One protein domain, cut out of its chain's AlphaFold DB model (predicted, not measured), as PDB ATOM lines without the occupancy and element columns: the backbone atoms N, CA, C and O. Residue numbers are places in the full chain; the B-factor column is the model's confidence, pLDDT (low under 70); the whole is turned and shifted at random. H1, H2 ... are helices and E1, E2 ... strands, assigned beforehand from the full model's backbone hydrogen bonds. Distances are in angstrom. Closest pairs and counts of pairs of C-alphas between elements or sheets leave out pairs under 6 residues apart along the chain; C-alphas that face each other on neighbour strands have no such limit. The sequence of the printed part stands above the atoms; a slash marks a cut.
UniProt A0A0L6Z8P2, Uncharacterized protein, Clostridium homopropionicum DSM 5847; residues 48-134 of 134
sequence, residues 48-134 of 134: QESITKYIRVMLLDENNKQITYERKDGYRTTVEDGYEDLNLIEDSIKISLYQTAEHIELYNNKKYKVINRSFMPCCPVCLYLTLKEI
ATOM      1  N   GLN A  48     -31.816 -27.498  13.680       64.56
ATOM      2  CA  GLN A  48     -30.468 -27.316  14.216       64.56
ATOM      3  C   GLN A  48     -30.476 -26.945  15.706       64.56
ATOM      4  O   GLN A  48     -29.661 -27.448  16.481       64.56
ATOM      5  N   GLU A  49     -31.402 -26.083  16.124       64.88
ATOM      6  CA  GLU A  49     -31.584 -25.748  17.535       64.88
ATOM      7  C   GLU A  49     -32.164 -26.917  18.327       64.88
ATOM      8  O   GLU A  49     -31.725 -27.160  19.447       64.88
ATOM      9  N   SER A  50     -33.075 -27.695  17.741       62.53
ATOM     10  CA  SER A  50     -33.616 -28.893  18.387       62.53
ATOM     11  C   SER A  50     -32.520 -29.921  18.703       62.53
ATOM     12  O   SER A  50     -32.423 -30.390  19.836       62.53
ATOM     13  N   ILE A  51     -31.625 -30.189  17.741       65.75
ATOM     14  CA  ILE A  51     -30.492 -31.124  17.899       65.75
ATOM     15  C   ILE A  51     -29.546 -30.697  19.024       65.75
ATOM     16  O   ILE A  51     -28.962 -31.542  19.699       65.75
ATOM     17  N   THR A  52     -29.349 -29.390  19.197       72.44
ATOM     18  CA  THR A  52     -28.330 -28.847  20.106       72.44
ATOM     19  C   THR A  52     -28.866 -28.470  21.479       72.44
ATOM     20  O   THR A  52     -28.063 -28.257  22.386       72.44
ATOM     21  N   LYS A  53     -30.191 -28.391  21.649       82.12
ATOM     22  CA  LYS A  53     -30.823 -27.965  22.903       82.12
ATOM     23  C   LYS A  53     -31.568 -29.076  23.629       82.12
ATOM     24  O   LYS A  53     -31.699 -28.968  24.843       82.12
ATOM     25  N   TYR A  54     -32.025 -30.124  22.942       85.56
ATOM     26  CA  TYR A  54     -32.908 -31.123  23.544       85.56
ATOM     27  C   TYR A  54     -32.422 -32.561  23.355       85.56
ATOM     28  O   TYR A  54     -31.759 -32.907  22.376       85.56
ATOM     29  N   ILE A  55     -32.808 -33.411  24.302       86.44
ATOM     30  CA  ILE A  55     -32.718 -34.866  24.223       86.44
ATOM     31  C   ILE A  55     -34.098 -35.460  24.486       86.44
ATOM     32  O   ILE A  55     -34.779 -35.068  25.429       86.44
ATOM     33  N   ARG A  56     -34.493 -36.436  23.675       89.19
ATOM     34  CA  ARG A  56     -35.700 -37.227  23.896       89.19
ATOM     35  C   ARG A  56     -35.351 -38.487  24.671       89.19
ATOM     36  O   ARG A  56     -34.550 -39.299  24.215       89.19
ATOM     37  N   VAL A  57     -35.959 -38.684  25.827       90.50
ATOM     38  CA  VAL A  57     -35.829 -39.895  26.636       90.50
ATOM     39  C   VAL A  57     -37.048 -40.774  26.395       90.50
ATOM     40  O   VAL A  57     -38.152 -40.419  26.789       90.50
ATOM     41  N   MET A  58     -36.854 -41.919  25.747       91.38
ATOM     42  CA  MET A  58     -37.892 -42.922  25.507       91.38
ATOM     43  C   MET A  58     -37.897 -43.927  26.663       91.38
ATOM     44  O   MET A  58     -36.880 -44.576  26.917       91.38
ATOM     45  N   LEU A  59     -39.033 -44.082  27.341       91.00
ATOM     46  CA  LEU A  59     -39.203 -44.978  28.485       91.00
ATOM     47  C   LEU A  59     -39.962 -46.228  28.037       91.00
ATOM     48  O   LEU A  59     -41.152 -46.171  27.724       91.00
ATOM     49  N   LEU A  60     -39.261 -47.359  27.991       93.38
ATOM     50  CA  LEU A  60     -39.771 -48.624  27.472       93.38
ATOM     51  C   LEU A  60     -39.786 -49.708  28.553       93.38
ATOM     52  O   LEU A  60     -38.892 -49.752  29.391       93.38
ATOM     53  N   ASP A  61     -40.759 -50.610  28.514       92.38
ATOM     54  CA  ASP A  61     -40.800 -51.820  29.333       92.38
ATOM     55  C   ASP A  61     -39.874 -52.922  28.775       92.38
ATOM     56  O   ASP A  61     -39.237 -52.775  27.728       92.38
ATOM     57  N   GLU A  62     -39.817 -54.066  29.458       92.12
ATOM     58  CA  GLU A  62     -39.033 -55.239  29.042       92.12
ATOM     59  C   GLU A  62     -39.452 -55.841  27.683       92.12
ATOM     60  O   GLU A  62     -38.685 -56.592  27.080       92.12
ATOM     61  N   ASN A  63     -40.629 -55.477  27.170       91.62
ATOM     62  CA  ASN A  63     -41.152 -55.871  25.862       91.62
ATOM     63  C   ASN A  63     -40.978 -54.770  24.800       91.62
ATOM     64  O   ASN A  63     -41.543 -54.880  23.709       91.62
ATOM     65  N   ASN A  64     -40.205 -53.718  25.098       87.94
ATOM     66  CA  ASN A  64     -40.034 -52.517  24.276       87.94
ATOM     67  C   ASN A  64     -41.337 -51.735  24.019       87.94
ATOM     68  O   ASN A  64     -41.451 -51.035  23.011       87.94
ATOM     69  N   LYS A  65     -42.325 -51.839  24.912       90.69
ATOM     70  CA  LYS A  65     -43.543 -51.020  24.883       90.69
ATOM     71  C   LYS A  65     -43.359 -49.765  25.719       90.69
ATOM     72  O   LYS A  65     -42.714 -49.796  26.757       90.69
ATOM     73  N   GLN A  66     -43.956 -48.668  25.280       90.06
ATOM     74  CA  GLN A  66     -43.930 -47.395  25.998       90.06
ATOM     75  C   GLN A  66     -44.566 -47.511  27.387       90.06
ATOM     76  O   GLN A  66     -45.646 -48.085  27.544       90.06
ATOM     77  N   ILE A  67     -43.894 -46.952  28.392       86.19
ATOM     78  CA  ILE A  67     -44.416 -46.855  29.755       86.19
ATOM     79  C   ILE A  67     -45.192 -45.550  29.890       86.19
ATOM     80  O   ILE A  67     -44.628 -44.463  29.789       86.19
ATOM     81  N   THR A  68     -46.484 -45.667  30.179       82.44
ATOM     82  CA  THR A  68     -47.368 -44.530  30.446       82.44
ATOM     83  C   THR A  68     -47.367 -44.183  31.933       82.44
ATOM     84  O   THR A  68     -47.512 -45.060  32.791       82.44
ATOM     85  N   TYR A  69     -47.235 -42.898  32.255       75.75
ATOM     86  CA  TYR A  69     -47.376 -42.382  33.617       75.75
ATOM     87  C   TYR A  69     -47.815 -40.904  33.603       75.75
ATOM     88  O   TYR A  69     -47.696 -40.220  32.587       75.75
ATOM     89  N   GLU A  70     -48.352 -40.408  34.720       68.88
ATOM     90  CA  GLU A  70     -48.780 -39.008  34.868       68.88
ATOM     91  C   GLU A  70     -47.609 -38.116  35.297       68.88
ATOM     92  O   GLU A  70     -46.907 -38.471  36.242       68.88
ATOM     93  N   ARG A  71     -47.404 -36.945  34.675       66.06
ATOM     94  CA  ARG A  71     -46.454 -35.945  35.199       66.06
ATOM     95  C   ARG A  71     -47.080 -35.137  36.338       66.06
ATOM     96  O   ARG A  71     -48.288 -34.904  36.367       66.06
ATOM     97  N   LYS A  72     -46.250 -34.703  37.293       59.81
ATOM     98  CA  LYS A  72     -46.625 -33.749  38.354       59.81
ATOM     99  C   LYS A  72     -45.979 -32.376  38.134       59.81
ATOM    100  O   LYS A  72     -45.537 -31.752  39.089       59.81
ATOM    101  N   ASP A  73     -45.945 -31.902  36.897       56.12
ATOM    102  CA  ASP A  73     -45.424 -30.582  36.501       56.12
ATOM    103  C   ASP A  73     -46.500 -29.470  36.560       56.12
ATOM    104  O   ASP A  73     -46.336 -28.378  36.029       56.12
ATOM    105  N   GLY A  74     -47.633 -29.714  37.235       44.84
ATOM    106  CA  GLY A  74     -48.730 -28.742  37.376       44.84
ATOM    107  C   GLY A  74     -49.670 -28.674  36.167       44.84
ATOM    108  O   GLY A  74     -50.765 -28.115  36.275       44.84
ATOM    109  N   TYR A  75     -49.308 -29.329  35.066       45.47
ATOM    110  CA  TYR A  75     -50.151 -29.568  33.906       45.47
ATOM    111  C   TYR A  75     -50.545 -31.047  33.952       45.47
ATOM    112  O   TYR A  75     -49.709 -31.928  34.116       45.47
ATOM    113  N   ARG A  76     -51.845 -31.362  33.927       43.28
ATOM    114  CA  ARG A  76     -52.317 -32.758  33.917       43.28
ATOM    115  C   ARG A  76     -52.057 -33.370  32.542       43.28
ATOM    116  O   ARG A  76     -52.982 -33.555  31.758       43.28
ATOM    117  N   THR A  77     -50.795 -33.636  32.250       51.09
ATOM    118  CA  THR A  77     -50.333 -34.244  31.011       51.09
ATOM    119  C   THR A  77     -49.879 -35.655  31.337       51.09
ATOM    120  O   THR A  77     -48.812 -35.890  31.909       51.09
ATOM    121  N   THR A  78     -50.741 -36.619  31.027       54.69
ATOM    122  CA  THR A  78     -50.344 -38.021  30.928       54.69
ATOM    123  C   THR A  78     -49.266 -38.116  29.851       54.69
ATOM    124  O   THR A  78     -49.456 -37.606  28.747       54.69
ATOM    125  N   VAL A  79     -48.131 -38.755  30.144       61.09
ATOM    126  CA  VAL A  79     -47.136 -39.094  29.116       61.09
ATOM    127  C   VAL A  79     -47.658 -40.300  28.349       61.09
ATOM    128  O   VAL A  79     -47.247 -41.435  28.592       61.09
ATOM    129  N   GLU A  80     -48.638 -40.072  27.479       55.25
ATOM    130  CA  GLU A  80     -49.260 -41.138  26.686       55.25
ATOM    131  C   GLU A  80     -48.268 -41.726  25.678       55.25
ATOM    132  O   GLU A  80     -48.255 -42.937  25.474       55.25
ATOM    133  N   ASP A  81     -47.349 -40.904  25.166       64.25
ATOM    134  CA  ASP A  81     -46.373 -41.308  24.151       64.25
ATOM    135  C   ASP A  81     -45.103 -41.972  24.724       64.25
ATOM    136  O   ASP A  81     -44.167 -42.288  23.986       64.25
ATOM    137  N   GLY A  82     -45.027 -42.176  26.045       73.69
ATOM    138  CA  GLY A  82     -43.907 -42.852  26.713       73.69
ATOM    139  C   GLY A  82     -42.533 -42.206  26.506       73.69
ATOM    140  O   GLY A  82     -41.521 -42.912  26.525       73.69
ATOM    141  N   TYR A  83     -42.477 -40.889  26.285       83.31
ATOM    142  CA  TYR A  83     -41.220 -40.154  26.173       83.31
ATOM    143  C   TYR A  83     -41.229 -38.803  26.892       83.31
ATOM    144  O   TYR A  83     -42.270 -38.200  27.152       83.31
ATOM    145  N   GLU A  84     -40.036 -38.308  27.201       84.50
ATOM    146  CA  GLU A  84     -39.800 -36.973  27.744       84.50
ATOM    147  C   GLU A  84     -38.790 -36.228  26.884       84.50
ATOM    148  O   GLU A  84     -37.688 -36.723  26.665       84.50
ATOM    149  N   ASP A  85     -39.147 -35.034  26.422       85.44
ATOM    150  CA  ASP A  85     -38.180 -34.117  25.829       85.44
ATOM    151  C   ASP A  85     -37.585 -33.272  26.955       85.44
ATOM    152  O   ASP A  85     -38.311 -32.615  27.697       85.44
ATOM    153  N   LEU A  86     -36.265 -33.340  27.106       86.44
ATOM    154  CA  LEU A  86     -35.512 -32.657  28.148       86.44
ATOM    155  C   LEU A  86     -34.551 -31.659  27.513       86.44
ATOM    156  O   LEU A  86     -33.858 -31.976  26.543       86.44
ATOM    157  N   ASN A  87     -34.479 -30.461  28.075       88.44
ATOM    158  CA  ASN A  87     -33.481 -29.468  27.720       88.44
ATOM    159  C   ASN A  87     -32.113 -29.895  28.275       88.44
ATOM    160  O   ASN A  87     -31.953 -30.150  29.467       88.44
ATOM    161  N   LEU A  88     -31.100 -29.941  27.410       85.44
ATOM    162  CA  LEU A  88     -29.750 -30.398  27.746       85.44
ATOM    163  C   LEU A  88     -29.089 -29.589  28.873       85.44
ATOM    164  O   LEU A  88     -28.239 -30.127  29.582       85.44
ATOM    165  N   ILE A  89     -29.449 -28.311  29.028       84.88
ATOM    166  CA  ILE A  89     -28.881 -27.413  30.040       84.88
ATOM    167  C   ILE A  89     -29.752 -27.419  31.297       84.88
ATOM    168  O   ILE A  89     -29.257 -27.730  32.384       84.88
ATOM    169  N   GLU A  90     -31.036 -27.089  31.150       85.81
ATOM    170  CA  GLU A  90     -31.955 -26.901  32.283       85.81
ATOM    171  C   GLU A  90     -32.207 -28.222  33.025       85.81
ATOM    172  O   GLU A  90     -32.165 -28.253  34.253       85.81
ATOM    173  N   ASP A  91     -32.308 -29.333  32.291       85.75
ATOM    174  CA  ASP A  91     -32.666 -30.642  32.847       85.75
ATOM    175  C   ASP A  91     -31.443 -31.565  32.984       85.75
ATOM    176  O   ASP A  91     -31.561 -32.787  33.119       85.75
ATOM    177  N   SER A  92     -30.237 -30.987  32.963       84.56
ATOM    178  CA  SER A  92     -28.955 -31.710  32.976       84.56
ATOM    179  C   SER A  92     -28.827 -32.721  34.125       84.56
ATOM    180  O   SER A  92     -28.289 -33.817  33.937       84.56
ATOM    181  N   ILE A  93     -29.375 -32.407  35.304       87.06
ATOM    182  CA  ILE A  93     -29.403 -33.315  36.463       87.06
ATOM    183  C   ILE A  93     -30.281 -34.536  36.171       87.06
ATOM    184  O   ILE A  93     -29.860 -35.671  36.403       87.06
ATOM    185  N   LYS A  94     -31.484 -34.326  35.628       86.88
ATOM    186  CA  LYS A  94     -32.434 -35.393  35.293       86.88
ATOM    187  C   LYS A  94     -31.900 -36.282  34.169       86.88
ATOM    188  O   LYS A  94     -31.967 -37.506  34.266       86.88
ATOM    189  N   ILE A  95     -31.265 -35.683  33.161       88.62
ATOM    190  CA  ILE A  95     -30.565 -36.406  32.090       88.62
ATOM    191  C   ILE A  95     -29.444 -37.284  32.670       88.62
ATOM    192  O   ILE A  95     -29.352 -38.466  32.339       88.62
ATOM    193  N   SER A  96     -28.621 -36.740  33.571       88.31
ATOM    194  CA  SER A  96     -27.547 -37.488  34.237       88.31
ATOM    195  C   SER A  96     -28.083 -38.670  35.056       88.31
ATOM    196  O   SER A  96     -27.540 -39.778  34.989       88.31
ATOM    197  N   LEU A  97     -29.201 -38.482  35.767       88.75
ATOM    198  CA  LEU A  97     -29.882 -39.563  36.484       88.75
ATOM    199  C   LEU A  97     -30.334 -40.666  35.527       88.75
ATOM    200  O   LEU A  97     -30.028 -41.834  35.749       88.75
ATOM    201  N   TYR A  98     -30.979 -40.314  34.417       91.00
ATOM    202  CA  TYR A  98     -31.389 -41.286  33.406       91.00
ATOM    203  C   TYR A  98     -30.212 -42.081  32.818       91.00
ATOM    204  O   TYR A  98     -30.308 -43.294  32.599       91.00
ATOM    205  N   GLN A  99     -29.056 -41.443  32.652       89.38
ATOM    206  CA  GLN A  99     -27.846 -42.095  32.154       89.38
ATOM    207  C   GLN A  99     -27.152 -43.006  33.178       89.38
ATOM    208  O   GLN A  99     -26.484 -43.955  32.772       89.38
ATOM    209  N   THR A 100     -27.307 -42.762  34.483       90.25
ATOM    210  CA  THR A 100     -26.475 -43.413  35.517       90.25
ATOM    211  C   THR A 100     -27.244 -44.254  36.537       90.25
ATOM    212  O   THR A 100     -26.703 -45.237  37.038       90.25
ATOM    213  N   ALA A 101     -28.500 -43.924  36.842       91.50
ATOM    214  CA  ALA A 101     -29.241 -44.531  37.945       91.50
ATOM    215  C   ALA A 101     -29.647 -45.984  37.663       91.50
ATOM    216  O   ALA A 101     -30.318 -46.282  36.684       91.50
ATOM    217  N   GLU A 102     -29.307 -46.925  38.538       92.94
ATOM    218  CA  GLU A 102     -29.744 -48.323  38.375       92.94
ATOM    219  C   GLU A 102     -31.254 -48.506  38.579       92.94
ATOM    220  O   GLU A 102     -31.849 -49.426  38.016       92.94
ATOM    221  N   HIS A 103     -31.866 -47.615  39.364       92.56
ATOM    222  CA  HIS A 103     -33.283 -47.633  39.696       92.56
ATOM    223  C   HIS A 103     -33.897 -46.252  39.479       92.56
ATOM    224  O   HIS A 103     -33.290 -45.240  39.828       92.56
ATOM    225  N   ILE A 104     -35.106 -46.225  38.930       88.81
ATOM    226  CA  ILE A 104     -35.864 -45.013  38.624       88.81
ATOM    227  C   ILE A 104     -37.256 -45.166  39.231       88.81
ATOM    228  O   ILE A 104     -37.895 -46.205  39.082       88.81
ATOM    229  N   GLU A 105     -37.723 -44.132  39.917       87.50
ATOM    230  CA  GLU A 105     -39.098 -44.040  40.403       87.50
ATOM    231  C   GLU A 105     -39.842 -43.043  39.518       87.50
ATOM    232  O   GLU A 105     -39.435 -41.886  39.412       87.50
ATOM    233  N   LEU A 106     -40.887 -43.515  38.838       83.75
ATOM    234  CA  LEU A 106     -41.732 -42.666  38.001       83.75
ATOM    235  C   LEU A 106     -42.936 -42.181  38.817       83.75
ATOM    236  O   LEU A 106     -43.321 -42.768  39.830       83.75
ATOM    237  N   TYR A 107     -43.591 -41.121  38.349       77.25
ATOM    238  CA  TYR A 107     -44.726 -40.490  39.037       77.25
ATOM    239  C   TYR A 107     -46.019 -41.331  39.074       77.25
ATOM    240  O   TYR A 107     -47.050 -40.871  39.556       77.25
ATOM    241  N   ASN A 108     -45.963 -42.593  38.648       76.44
ATOM    242  CA  ASN A 108     -46.993 -43.605  38.884       76.44
ATOM    243  C   ASN A 108     -46.810 -44.357  40.225       76.44
ATOM    244  O   ASN A 108     -47.492 -45.352  40.461       76.44
ATOM    245  N   ASN A 109     -45.904 -43.890  41.096       78.75
ATOM    246  CA  ASN A 109     -45.501 -44.532  42.359       78.75
ATOM    247  C   ASN A 109     -44.901 -45.936  42.177       78.75
ATOM    248  O   ASN A 109     -44.871 -46.727  43.122       78.75
ATOM    249  N   LYS A 110     -44.439 -46.260  40.966       84.94
ATOM    250  CA  LYS A 110     -43.769 -47.522  40.672       84.94
ATOM    251  C   LYS A 110     -42.277 -47.297  40.546       84.94
ATOM    252  O   LYS A 110     -41.805 -46.255  40.081       84.94
ATOM    253  N   LYS A 111     -41.535 -48.317  40.958       90.50
ATOM    254  CA  LYS A 111     -40.087 -48.356  40.844       90.50
ATOM    255  C   LYS A 111     -39.702 -49.285  39.721       90.50
ATOM    256  O   LYS A 111     -40.314 -50.327  39.507       90.50
ATOM    257  N   TYR A 112     -38.655 -48.890  39.027       92.25
ATOM    258  CA  TYR A 112     -38.152 -49.589  37.873       92.25
ATOM    259  C   TYR A 112     -36.659 -49.797  38.018       92.25
ATOM    260  O   TYR A 112     -35.929 -48.887  38.403       92.25
ATOM    261  N   LYS A 113     -36.193 -50.987  37.663       94.56
ATOM    262  CA  LYS A 113     -34.783 -51.270  37.432       94.56
ATOM    263  C   LYS A 113     -34.449 -50.989  35.971       94.56
ATOM    264  O   LYS A 113     -35.155 -51.453  35.076       94.56
ATOM    265  N   VAL A 114     -33.354 -50.279  35.720       93.69
ATOM    266  CA  VAL A 114     -32.862 -50.057  34.357       93.69
ATOM    267  C   VAL A 114     -32.183 -51.326  33.852       93.69
ATOM    268  O   VAL A 114     -31.205 -51.790  34.436       93.69
ATOM    269  N   ILE A 115     -32.707 -51.894  32.768       95.75
ATOM    270  CA  ILE A 115     -32.166 -53.095  32.119       95.75
ATOM    271  C   ILE A 115     -31.135 -52.710  31.061       95.75
ATOM    272  O   ILE A 115     -30.088 -53.342  30.954       95.75
ATOM    273  N   ASN A 116     -31.441 -51.688  30.259       95.25
ATOM    274  CA  ASN A 116     -30.619 -51.295  29.123       95.25
ATOM    275  C   ASN A 116     -30.705 -49.789  28.858       95.25
ATOM    276  O   ASN A 116     -31.729 -49.156  29.124       95.25
ATOM    277  N   ARG A 117     -29.627 -49.244  28.287       94.31
ATOM    278  CA  ARG A 117     -29.538 -47.871  27.790       94.31
ATOM    279  C   ARG A 117     -29.011 -47.895  26.371       94.31
ATOM    280  O   ARG A 117     -27.937 -48.439  26.127       94.31
ATOM    281  N   SER A 118     -29.734 -47.278  25.448       93.00
ATOM    282  CA  SER A 118     -29.275 -47.128  24.071       93.00
ATOM    283  C   SER A 118     -29.369 -45.676  23.643       93.00
ATOM    284  O   SER A 118     -30.416 -45.047  23.772       93.00
ATOM    285  N   PHE A 119     -28.259 -45.139  23.155       89.44
ATOM    286  CA  PHE A 119     -28.194 -43.778  22.653       89.44
ATOM    287  C   PHE A 119     -28.240 -43.804  21.129       89.44
ATOM    288  O   PHE A 119     -27.406 -44.450  20.492       89.44
ATOM    289  N   MET A 120     -29.203 -43.095  20.547       86.25
ATOM    290  CA  MET A 120     -29.330 -42.941  19.105       86.25
ATOM    291  C   MET A 120     -29.006 -41.497  18.709       86.25
ATOM    292  O   MET A 120     -29.702 -40.572  19.139       86.25
ATOM    293  N   PRO A 121     -27.974 -41.280  17.873       77.31
ATOM    294  CA  PRO A 121     -27.624 -39.958  17.372       77.31
ATOM    295  C   PRO A 121     -28.571 -39.562  16.223       77.31
ATOM    296  O   PRO A 121     -28.199 -39.593  15.053       77.31
ATOM    297  N   CYS A 122     -29.824 -39.247  16.556       76.12
ATOM    298  CA  CYS A 122     -30.849 -38.731  15.641       76.12
ATOM    299  C   CYS A 122     -31.237 -37.280  15.994       76.12
ATOM    300  O   CYS A 122     -30.577 -36.647  16.813       76.12
ATOM    301  N   CYS A 123     -32.259 -36.726  15.333       71.12
ATOM    302  CA  CYS A 123     -32.764 -35.368  15.561       71.12
ATOM    303  C   CYS A 123     -34.228 -35.414  16.050       71.12
ATOM    304  O   CYS A 123     -35.088 -35.775  15.242       71.12
ATOM    305  N   PRO A 124     -34.533 -35.031  17.309       72.25
ATOM    306  CA  PRO A 124     -33.584 -34.783  18.400       72.25
ATOM    307  C   PRO A 124     -32.821 -36.062  18.770       72.25
ATOM    308  O   PRO A 124     -33.180 -37.171  18.362       72.25
ATOM    309  N   VAL A 125     -31.740 -35.908  19.530       84.56
ATOM    310  CA  VAL A 125     -30.972 -37.048  20.038       84.56
ATOM    311  C   VAL A 125     -31.862 -37.867  20.967       84.56
ATOM    312  O   VAL A 125     -32.563 -37.293  21.796       84.56
ATOM    313  N   CYS A 126     -31.831 -39.197  20.851       89.81
ATOM    314  CA  CYS A 126     -32.699 -40.071  21.640       89.81
ATOM    315  C   CYS A 126     -31.905 -40.949  22.614       89.81
ATOM    316  O   CYS A 126     -30.955 -41.629  22.223       89.81
ATOM    317  N   LEU A 127     -32.352 -41.001  23.868       91.75
ATOM    318  CA  LEU A 127     -31.944 -41.982  24.870       91.75
ATOM    319  C   LEU A 127     -33.093 -42.964  25.106       91.75
ATOM    320  O   LEU A 127     -34.125 -42.600  25.658       91.75
ATOM    321  N   TYR A 128     -32.904 -44.218  24.723       93.06
ATOM    322  CA  TYR A 128     -33.835 -45.303  25.009       93.06
ATOM    323  C   TYR A 128     -33.469 -45.959  26.336       93.06
ATOM    324  O   TYR A 128     -32.351 -46.456  26.502       93.06
ATOM    325  N   LEU A 129     -34.421 -45.975  27.264       94.12
ATOM    326  CA  LEU A 129     -34.308 -46.616  28.567       94.12
ATOM    327  C   LEU A 129     -35.277 -47.790  28.640       94.12
ATOM    328  O   LEU A 129     -36.489 -47.597  28.680       94.12
ATOM    329  N   THR A 130     -34.734 -49.005  28.685       95.06
ATOM    330  CA  THR A 130     -35.522 -50.217  28.929       95.06
ATOM    331  C   THR A 130     -35.585 -50.470  30.429       95.06
ATOM    332  O   THR A 130     -34.550 -50.601  31.089       95.06
ATOM    333  N   LEU A 131     -36.795 -50.557  30.962       93.38
ATOM    334  CA  LEU A 131     -37.111 -50.582  32.378       93.38
ATOM    335  C   LEU A 131     -37.883 -51.853  32.741       93.38
ATOM    336  O   LEU A 131     -38.747 -52.313  31.997       93.38
ATOM    337  N   LYS A 132     -37.601 -52.395  33.926       94.25
ATOM    338  CA  LYS A 132     -38.356 -53.494  34.533       94.25
ATOM    339  C   LYS A 132     -38.972 -53.039  35.842       94.25
ATOM    340  O   LYS A 132     -38.234 -52.619  36.727       94.25
ATOM    341  N   GLU A 133     -40.290 -53.135  35.967       91.94
ATOM    342  CA  GLU A 133     -40.987 -52.864  37.230       91.94
ATOM    343  C   GLU A 133     -40.515 -53.843  38.322       91.94
ATOM    344  O   GLU A 133     -40.297 -55.027  38.039       91.94
ATOM    345  N   ILE A 134     -40.317 -53.339  39.543       91.00
ATOM    346  CA  ILE A 134     -39.870 -54.105  40.721       91.00
ATOM    347  C   ILE A 134     -40.850 -54.005  41.884       91.00
ATOM    348  O   ILE A 134     -41.450 -52.922  42.068       91.00
TER     349      ILE A 134
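AT A GLANCE: This is residues 48 to 134 of the 134 residues of an uncharacterized protein of Clostridium homopropionicum DSM 5847 (UniProt A0A0L6Z8P2). One five-stranded sheet, curled like part of a barrel and strongly twisted, wraps round a single helix, H2, while a short helix, H1, sits at one end and only grazes the sheet. Between E1 and E2 a long loop, residues 61 to 82, leads away from the sheet and folds back on itself, residues 69 to 70 pairing antiparallel with residues 78 to 79. The printed part has 87 residues with two named helices and five named strands, in the order H1 E1 E2 H2 E3 E4 E5. The sheet runs E2 E1 E5 E4 E3 and is mixed; the class is mixed, helices and strands. The whole is compact, with a radius of gyration of the C-alphas of 12.6 A, and spans 38 by 30 by 22 A.

HOW THE PARTS SIT: H1, residues 48 to 53, only grazes the sheet with its residues 50 to 53. E1, residues 54 to 60, and E2, residues 83 to 87, are an antiparallel hairpin over a long link, with N 57 and O 84 at 2.7 A, within hydrogen-bond range. The closest C-alphas of H1 and E2 are those of Lys 53 and Asn 87, 5.7 A apart. H2, residues 92 to 100, is on the sheet, which curls round it. The closest C-alphas of H2 and E2 are those of Ile 95 and Leu 86, 7.4 A apart, and H2 and E1 are near each other. E3, residues 103 to 106, E4, residues 110 to 120, and E5, residues 125 to 133, form a meander, each strand the antiparallel neighbour of the one before. Across E3 and E4, N 104 and O 112 are 2.8 A apart; across E4 and E5, N 128 and O 118 are 2.8 A apart. E4 bends by 68 degrees at residue 115. E5 is parallel to E1, at 27 degrees between directions, with N 58 and O 127 at 2.8 A. E2 and E3 are the edge strands and stand apart. In H1 and H2 every O i to N i+4 pair is within hydrogen-bond range.

IN THESE COORDINATES: H1 begins at C-alpha 48 (-30.468, -27.316, 14.216) and is 8.7 A long. E1 is 19.2 A, E2 13.3 A, H2 12.2 A and E3 9.9 A from first to last C-alpha. E4, the longest strand by residues, measures 26.4 A from C-alpha 110 (-43.769, -47.522, 40.672). E5 measures 25.4 A and ends at C-alpha 133 (-40.987, -52.864, 37.230).

THE WHOLE: The C-alphas of Gln 48 and Ile 134, the two farthest apart, are 38.8 A from each other. The printed part has no cut and ends at the chain's last residue, 134. The link from E1 to E2, 22 residues, is long; the other links are tight. The mean pLDDT of the printed part is 82.0, and residues 48 to 51 and 70 to 81 are under 70.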